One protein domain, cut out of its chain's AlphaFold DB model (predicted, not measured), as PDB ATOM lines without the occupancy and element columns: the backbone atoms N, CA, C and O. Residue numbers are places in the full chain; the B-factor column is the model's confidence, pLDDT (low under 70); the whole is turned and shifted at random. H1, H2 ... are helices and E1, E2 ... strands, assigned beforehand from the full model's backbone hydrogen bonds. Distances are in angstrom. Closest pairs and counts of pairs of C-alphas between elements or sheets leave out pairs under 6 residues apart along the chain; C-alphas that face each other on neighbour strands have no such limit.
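AT A GLANCE: This is residues 3 to 61 of the 70 residues of an uncharacterized protein of Lactobacillus crispatus (UniProt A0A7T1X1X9). One strongly twisted sheet folds back and forth through five strands, with the short helix H1 at its E5 edge. The 59 printed residues run E1 E2 E3 E4 E5 H1, mostly strand; the sheet, in that order, is a meander, each strand the antiparallel neighbour of the one before. It is only just compact, close to loose: radius of gyration of the C-alphas 12.2 A, spans 34 by 26 by 16 A.

HOW THE PARTS SIT: E1, residues 3 to 7, and E2, residues 10 to 15, form a hairpin; N 5 and O 12, 2.8 A apart, are within hydrogen-bond range. E2 and E3, residues 24 to 31, form a hairpin, with N 13 and O 26 at 2.8 A. E3 bends by 67 degrees at residue 28; its hairpin with E4, residues 34 to 41, has N 29 and O 36 at 3.0 A. E4 and E5, residues 45 to 51, form a hairpin at 142 degrees, with N 39 and O 48 at 2.8 A. H1, residues 54 to 60, is on the sheet, over E5; their closest C-alphas, Phe 51 and Ala 57, are 5.4 A apart. In H1 every O i to N i+4 pair is within range.

IN THESE COORDINATES: E1 begins at C-alpha 3 (182.716, 178.747, 128.574); H1 ends at C-alpha 60 (205.691, 164.039, 121.925). E3 is 19.3 A long, E4 21.6 A.

THE WHOLE: The printed part has no cut. Residues 18 to 20 have pLDDT under 70.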
ATOM      1  N   ALA A   3     183.917 179.561 128.683       86.94
ATOM      2  CA  ALA A   3     182.716 178.747 128.574       86.94
ATOM      3  C   ALA A   3     183.098 177.271 128.723       86.94
ATOM      4  O   ALA A   3     184.116 176.825 128.190       86.94
ATOM      5  N   ILE A   4     182.289 176.522 129.468       88.19
ATOM      6  CA  ILE A   4     182.430 175.072 129.600       88.19
ATOM      7  C   ILE A   4     181.277 174.440 128.832       88.19
ATOM      8  O   ILE A   4     180.114 174.728 129.106       88.19
ATOM      9  N   GLU A   5     181.612 173.590 127.869       88.69
ATOM     10  CA  GLU A   5     180.676 172.939 126.961       88.69
ATOM     11  C   GLU A   5     180.810 171.413 127.089       88.69
ATOM     12  O   GLU A   5     181.900 170.879 127.310       88.69
ATOM     13  N   GLN A   6     179.691 170.703 126.966       84.31
ATOM     14  CA  GLN A   6     179.644 169.241 126.926       84.31
ATOM     15  C   GLN A   6     179.395 168.809 125.478       84.31
ATOM     16  O   GLN A   6     178.324 169.075 124.937       84.31
ATOM     17  N   HIS A   7     180.365 168.132 124.863       79.81
ATOM     18  CA  HIS A   7     180.271 167.630 123.488       79.81
ATOM     19  C   HIS A   7     180.509 166.124 123.476       79.81
ATOM     20  O   HIS A   7     181.598 165.671 123.800       79.81
ATOM     21  N   GLN A   8     179.483 165.337 123.132       78.56
ATOM     22  CA  GLN A   8     179.576 163.872 122.978       78.56
ATOM     23  C   GLN A   8     180.252 163.142 124.167       78.56
ATOM     24  O   GLN A   8     181.015 162.197 123.989       78.56
ATOM     25  N   GLY A   9     179.988 163.592 125.401       77.31
ATOM     26  CA  GLY A   9     180.581 163.027 126.624       77.31
ATOM     27  C   GLY A   9     181.985 163.545 126.965       77.31
ATOM     28  O   GLY A   9     182.572 163.112 127.956       77.31
ATOM     29  N   GLN A  10     182.522 164.483 126.185       80.06
ATOM     30  CA  GLN A  10     183.767 165.187 126.469       80.06
ATOM     31  C   GLN A  10     183.486 166.584 127.024       80.06
ATOM     32  O   GLN A  10     182.559 167.275 126.600       80.06
ATOM     33  N   THR A  11     184.323 167.016 127.966       85.12
ATOM     34  CA  THR A  11     184.284 168.385 128.491       85.12
ATOM     35  C   THR A  11     185.233 169.262 127.691       85.12
ATOM     36  O   THR A  11     186.428 168.968 127.590       85.12
ATOM     37  N   TRP A  12     184.686 170.331 127.125       89.50
ATOM     38  CA  TRP A  12     185.403 171.330 126.349       89.50
ATOM     39  C   TRP A  12     185.423 172.630 127.144       89.50
ATOM     40  O   TRP A  12     184.380 173.143 127.540       89.50
ATOM     41  N   MET A  13     186.609 173.177 127.387       89.88
ATOM     42  CA  MET A  13     186.762 174.511 127.955       89.88
ATOM     43  C   MET A  13     187.174 175.463 126.840       89.88
ATOM     44  O   MET A  13     188.325 175.455 126.402       89.88
ATOM     45  N   ARG A  14     186.227 176.279 126.387       88.88
ATOM     46  CA  ARG A  14     186.459 177.321 125.392       88.88
ATOM     47  C   ARG A  14     186.856 178.613 126.098       88.88
ATOM     48  O   ARG A  14     186.128 179.135 126.942       88.88
ATOM     49  N   VAL A  15     188.014 179.135 125.734       87.25
ATOM     50  CA  VAL A  15     188.564 180.399 126.205       87.25
ATOM     51  C   VAL A  15     188.605 181.358 125.023       87.25
ATOM     52  O   VAL A  15     189.338 181.149 124.060       87.25
ATOM     53  N   ARG A  16     187.800 182.417 125.110       83.00
ATOM     54  CA  ARG A  16     187.805 183.540 124.167       83.00
ATOM     55  C   ARG A  16     188.406 184.750 124.861       83.00
ATOM     56  O   ARG A  16     187.790 185.286 125.790       83.00
ATOM     57  N   GLU A  17     189.587 185.188 124.452       75.31
ATOM     58  CA  GLU A  17     190.133 186.455 124.936       75.31
ATOM     59  C   GLU A  17     189.558 187.617 124.120       75.31
ATOM     60  O   GLU A  17     189.195 187.475 122.956       75.31
ATOM     61  N   PHE A  18     189.414 188.779 124.753       66.38
ATOM     62  CA  PHE A  18     188.728 189.928 124.152       66.38
ATOM     63  C   PHE A  18     189.465 190.499 122.928       66.38
ATOM     64  O   PHE A  18     188.835 191.057 122.039       66.38
ATOM     65  N   LEU A  19     190.792 190.344 122.879       67.69
ATOM     66  CA  LEU A  19     191.652 190.864 121.809       67.69
ATOM     67  C   LEU A  19     192.104 189.786 120.813       67.69
ATOM     68  O   LEU A  19     192.800 190.102 119.850       67.69
ATOM     69  N   THR A  20     191.748 188.520 121.033       65.81
ATOM     70  CA  THR A  20     192.188 187.418 120.172       65.81
ATOM     71  C   THR A  20     191.178 187.150 119.072       65.81
ATOM     72  O   THR A  20     189.976 187.088 119.314       65.81
ATOM     73  N   THR A  21     191.674 186.909 117.862       75.62
ATOM     74  CA  THR A  21     190.863 186.533 116.695       75.62
ATOM     75  C   THR A  21     190.444 185.061 116.686       75.62
ATOM     76  O   THR A  21     189.683 184.653 115.811       75.62
ATOM     77  N   VAL A  22     190.942 184.253 117.628       77.88
ATOM     78  CA  VAL A  22     190.787 182.795 117.639       77.88
ATOM     79  C   VAL A  22     190.336 182.329 119.019       77.88
ATOM     80  O   VAL A  22     190.902 182.736 120.032       77.88
ATOM     81  N   ASP A  23     189.341 181.443 119.047       84.94
ATOM     82  CA  ASP A  23     188.929 180.755 120.267       84.94
ATOM     83  C   ASP A  23     189.896 179.613 120.572       84.94
ATOM     84  O   ASP A  23     190.140 178.754 119.720       84.94
ATOM     85  N   ILE A  24     190.406 179.576 121.802       88.44
ATOM     86  CA  ILE A  24     191.207 178.461 122.302       88.44
ATOM     87  C   ILE A  24     190.268 177.455 122.957       88.44
ATOM     88  O   ILE A  24     189.459 177.818 123.808       88.44
ATOM     89  N   ILE A  25     190.374 176.182 122.591       90.94
ATOM     90  CA  ILE A  25     189.540 175.112 123.135       90.94
ATOM     91  C   ILE A  25     190.442 174.067 123.779       90.94
ATOM     92  O   ILE A  25     191.347 173.527 123.144       90.94
ATOM     93  N   TYR A  26     190.176 173.764 125.045       91.75
ATOM     94  CA  TYR A  26     190.830 172.686 125.769       91.75
ATOM     95  C   TYR A  26     189.888 171.497 125.905       91.75
ATOM     96  O   TYR A  26     188.796 171.638 126.456       91.75
ATOM     97  N   ILE A  27     190.319 170.328 125.437       91.88
ATOM     98  CA  ILE A  27     189.498 169.114 125.395       91.88
ATOM     99  C   ILE A  27     190.191 168.015 126.194       91.88
ATOM    100  O   ILE A  27     191.344 167.666 125.935       91.88
ATOM    101  N   THR A  28     189.507 167.450 127.186       91.06
ATOM    102  CA  THR A  28     190.039 166.297 127.926       91.06
ATOM    103  C   THR A  28     190.002 165.042 127.060       91.06
ATOM    104  O   THR A  28     188.948 164.710 126.521       91.06
ATOM    105  N   GLY A  29     191.106 164.298 126.982       90.19
ATOM    106  CA  GLY A  29     191.147 163.053 126.215       90.19
ATOM    107  C   GLY A  29     192.305 162.131 126.584       90.19
ATOM    108  O   GLY A  29     193.003 162.326 127.583       90.19
ATOM    109  N   GLN A  30     192.511 161.106 125.756       92.44
ATOM    110  CA  GLN A  30     193.638 160.185 125.878       92.44
ATOM    111  C   GLN A  30     194.423 160.110 124.570       92.44
ATOM    112  O   GLN A  30     193.842 159.941 123.500       92.44
ATOM    113  N   PHE A  31     195.750 160.172 124.668       92.88
ATOM    114  CA  PHE A  31     196.672 159.946 123.559       92.88
ATOM    115  C   PHE A  31     197.546 158.735 123.869       92.88
ATOM    116  O   PHE A  31     198.329 158.751 124.822       92.88
ATOM    117  N   LYS A  32     197.414 157.671 123.067       92.12
ATOM    118  CA  LYS A  32     198.162 156.410 123.243       92.12
ATOM    119  C   LYS A  32     198.074 155.853 124.677       92.12
ATOM    120  O   LYS A  32     199.081 155.445 125.246       92.12
ATOM    121  N   GLY A  33     196.876 155.882 125.267       92.31
ATOM    122  CA  GLY A  33     196.613 155.405 126.633       92.31
ATOM    123  C   GLY A  33     197.045 156.360 127.751       92.31
ATOM    124  O   GLY A  33     196.964 156.008 128.926       92.31
ATOM    125  N   HIS A  34     197.506 157.568 127.420       93.94
ATOM    126  CA  HIS A  34     197.875 158.580 128.404       93.94
ATOM    127  C   HIS A  34     196.860 159.716 128.429       93.94
ATOM    128  O   HIS A  34     196.565 160.309 127.394       93.94
ATOM    129  N   HIS A  35     196.379 160.066 129.622       93.25
ATOM    130  CA  HIS A  35     195.538 161.243 129.819       93.25
ATOM    131  C   HIS A  35     196.274 162.514 129.384       93.25
ATOM    132  O   HIS A  35     197.407 162.771 129.806       93.25
ATOM    133  N   CYS A  36     195.603 163.315 128.567       93.69
ATOM    134  CA  CYS A  36     196.122 164.568 128.045       93.69
ATOM    135  C   CYS A  36     195.000 165.595 127.876       93.69
ATOM    136  O   CYS A  36     193.816 165.248 127.841       93.69
ATOM    137  N   LEU A  37     195.394 166.859 127.778       93.81
ATOM    138  CA  LEU A  37     194.504 167.957 127.432       93.81
ATOM    139  C   LEU A  37     194.852 168.415 126.018       93.81
ATOM    140  O   LEU A  37     195.938 168.948 125.794       93.81
ATOM    141  N   TYR A  38     193.961 168.162 125.068       93.31
ATOM    142  CA  TYR A  38     194.126 168.614 123.697       93.31
ATOM    143  C   TYR A  38     193.879 170.115 123.608       93.31
ATOM    144  O   TYR A  38     192.960 170.638 124.235       93.31
ATOM    145  N   LEU A  39     194.726 170.786 122.836       92.50
ATOM    146  CA  LEU A  39     194.589 172.185 122.474       92.50
ATOM    147  C   LEU A  39     194.067 172.246 121.043       92.50
ATOM    148  O   LEU A  39     194.746 171.783 120.120       92.50
ATOM    149  N   ALA A  40     192.890 172.824 120.880       90.75
ATOM    150  CA  ALA A  40     192.248 173.041 119.601       90.75
ATOM    151  C   ALA A  40     191.931 174.522 119.388       90.75
ATOM    152  O   ALA A  40     191.836 175.296 120.346       90.75
ATOM    153  N   TYR A  41     191.758 174.907 118.128       86.88
ATOM    154  CA  TYR A  41     191.332 176.252 117.751       86.88
ATOM    155  C   TYR A  41     189.973 176.211 117.055       86.88
ATOM    156  O   TYR A  41     189.665 175.256 116.342       86.88
ATOM    157  N   SER A  42     189.171 177.260 117.255       74.00
ATOM    158  CA  SER A  42     187.912 177.551 116.546       74.00
ATOM    159  C   SER A  42     186.887 176.401 116.508       74.00
ATOM    160  O   SER A  42     185.953 176.379 117.314       74.00
ATOM    161  N   PHE A  43     187.047 175.459 115.573       72.88
ATOM    162  CA  PHE A  43     186.107 174.381 115.250       72.88
ATOM    163  C   PHE A  43     186.462 173.023 115.872       72.88
ATOM    164  O   PHE A  43     185.755 172.050 115.633       72.88
ATOM    165  N   GLY A  44     187.511 172.955 116.698       75.31
ATOM    166  CA  GLY A  44     187.886 171.725 117.407       75.31
ATOM    167  C   GLY A  44     189.011 170.926 116.747       75.31
ATOM    168  O   GLY A  44     189.324 169.834 117.215       75.31
ATOM    169  N   ASP A  45     189.661 171.472 115.714       86.56
ATOM    170  CA  ASP A  45     190.859 170.869 115.131       86.56
ATOM    171  C   ASP A  45     191.988 170.847 116.166       86.56
ATOM    172  O   ASP A  45     192.391 171.882 116.700       86.56
ATOM    173  N   ILE A  46     192.483 169.652 116.483       90.44
ATOM    174  CA  ILE A  46     193.503 169.462 117.511       90.44
ATOM    175  C   ILE A  46     194.871 169.838 116.937       90.44
ATOM    176  O   ILE A  46     195.345 169.249 115.970       90.44
ATOM    177  N   HIS A  47     195.556 170.774 117.587       89.31
ATOM    178  CA  HIS A  47     196.893 171.220 117.189       89.31
ATOM    179  C   HIS A  47     197.983 170.772 118.156       89.31
ATOM    180  O   HIS A  47     199.153 170.692 117.778       89.31
ATOM    181  N   ASN A  48     197.627 170.495 119.411       92.06
ATOM    182  CA  ASN A  48     198.599 170.076 120.410       92.06
ATOM    183  C   ASN A  48     197.967 169.217 121.509       92.06
ATOM    184  O   ASN A  48     196.746 169.170 121.654       92.06
ATOM    185  N   ALA A  49     198.810 168.578 122.317       94.50
ATOM    186  CA  ALA A  49     198.401 167.877 123.523       94.50
ATOM    187  C   ALA A  49     199.325 168.219 124.697       94.50
ATOM    188  O   ALA A  49     200.550 168.117 124.623       94.50
ATOM    189  N   LEU A  50     198.714 168.580 125.819       94.25
ATOM    190  CA  LEU A  50     199.384 168.844 127.083       94.25
ATOM    191  C   LEU A  50     199.357 167.574 127.933       94.25
ATOM    192  O   LEU A  50     198.298 167.000 128.197       94.25
ATOM    193  N   PHE A  51     200.528 167.152 128.405       95.19
ATOM    194  CA  PHE A  51     200.679 165.996 129.285       95.19
ATOM    195  C   PHE A  51     201.110 166.454 130.675       95.19
ATOM    196  O   PHE A  51     202.038 167.248 130.808       95.19
ATOM    197  N   LYS A  52     200.507 165.882 131.726       92.31
ATOM    198  CA  LYS A  52     200.987 166.088 133.107       92.31
ATOM    199  C   LYS A  52     202.393 165.509 133.317       92.31
ATOM    200  O   LYS A  52     203.178 166.042 134.091       92.31
ATOM    201  N   ASN A  53     202.712 164.405 132.637       94.12
ATOM    202  CA  ASN A  53     204.020 163.765 132.734       94.12
ATOM    203  C   ASN A  53     205.030 164.448 131.796       94.12
ATOM    204  O   ASN A  53     204.891 164.388 130.571       94.12
ATOM    205  N   LYS A  54     206.092 165.019 132.378       95.19
ATOM    206  CA  LYS A  54     207.183 165.691 131.655       95.19
ATOM    207  C   LYS A  54     207.843 164.806 130.594       95.19
ATOM    208  O   LYS A  54     208.148 165.293 129.509       95.19
ATOM    209  N   ALA A  55     208.058 163.521 130.874       96.00
ATOM    210  CA  ALA A  55     208.690 162.610 129.922       96.00
ATOM    211  C   ALA A  55     207.820 162.411 128.671       96.00
ATOM    212  O   ALA A  55     208.344 162.395 127.560       96.00
ATOM    213  N   LEU A  56     206.493 162.335 128.833       95.62
ATOM    214  CA  LEU A  56     205.555 162.257 127.706       95.62
ATOM    215  C   LEU A  56     205.512 163.566 126.918       95.62
ATOM    216  O   LEU A  56     205.562 163.529 125.691       95.62
ATOM    217  N   ALA A  57     205.493 164.708 127.613       94.19
ATOM    218  CA  ALA A  57     205.539 166.020 126.973       94.19
ATOM    219  C   ALA A  57     206.802 166.182 126.112       94.19
ATOM    220  O   ALA A  57     206.716 166.588 124.958       94.19
ATOM    221  N   ILE A  58     207.972 165.786 126.627       95.69
ATOM    222  CA  ILE A  58     209.231 165.823 125.865       95.69
ATOM    223  C   ILE A  58     209.205 164.822 124.705       95.69
ATOM    224  O   ILE A  58     209.622 165.167 123.601       95.69
ATOM    225  N   LYS A  59     208.703 163.601 124.933       96.06
ATOM    226  CA  LYS A  59     208.620 162.548 123.911       96.06
ATOM    227  C   LYS A  59     207.766 162.970 122.714       96.06
ATOM    228  O   LYS A  59     208.117 162.650 121.582       96.06
ATOM    229  N   TYR A  60     206.661 163.672 122.959       94.75
ATOM    230  CA  TYR A  60     205.691 164.039 121.925       94.75
ATOM    231  C   TYR A  60     205.720 165.519 121.529       94.75
ATOM    232  O   TYR A  60     204.862 165.945 120.765       94.75
ATOM    233  N   LYS A  61     206.724 166.293 121.960       92.44
ATOM    234  CA  LYS A  61     206.828 167.734 121.657       92.44
ATOM    235  C   LYS A  61     206.813 168.077 120.159       92.44
ATOM    236  O   LYS A  61     206.401 169.167 119.793       92.44
TER     237      LYS A  61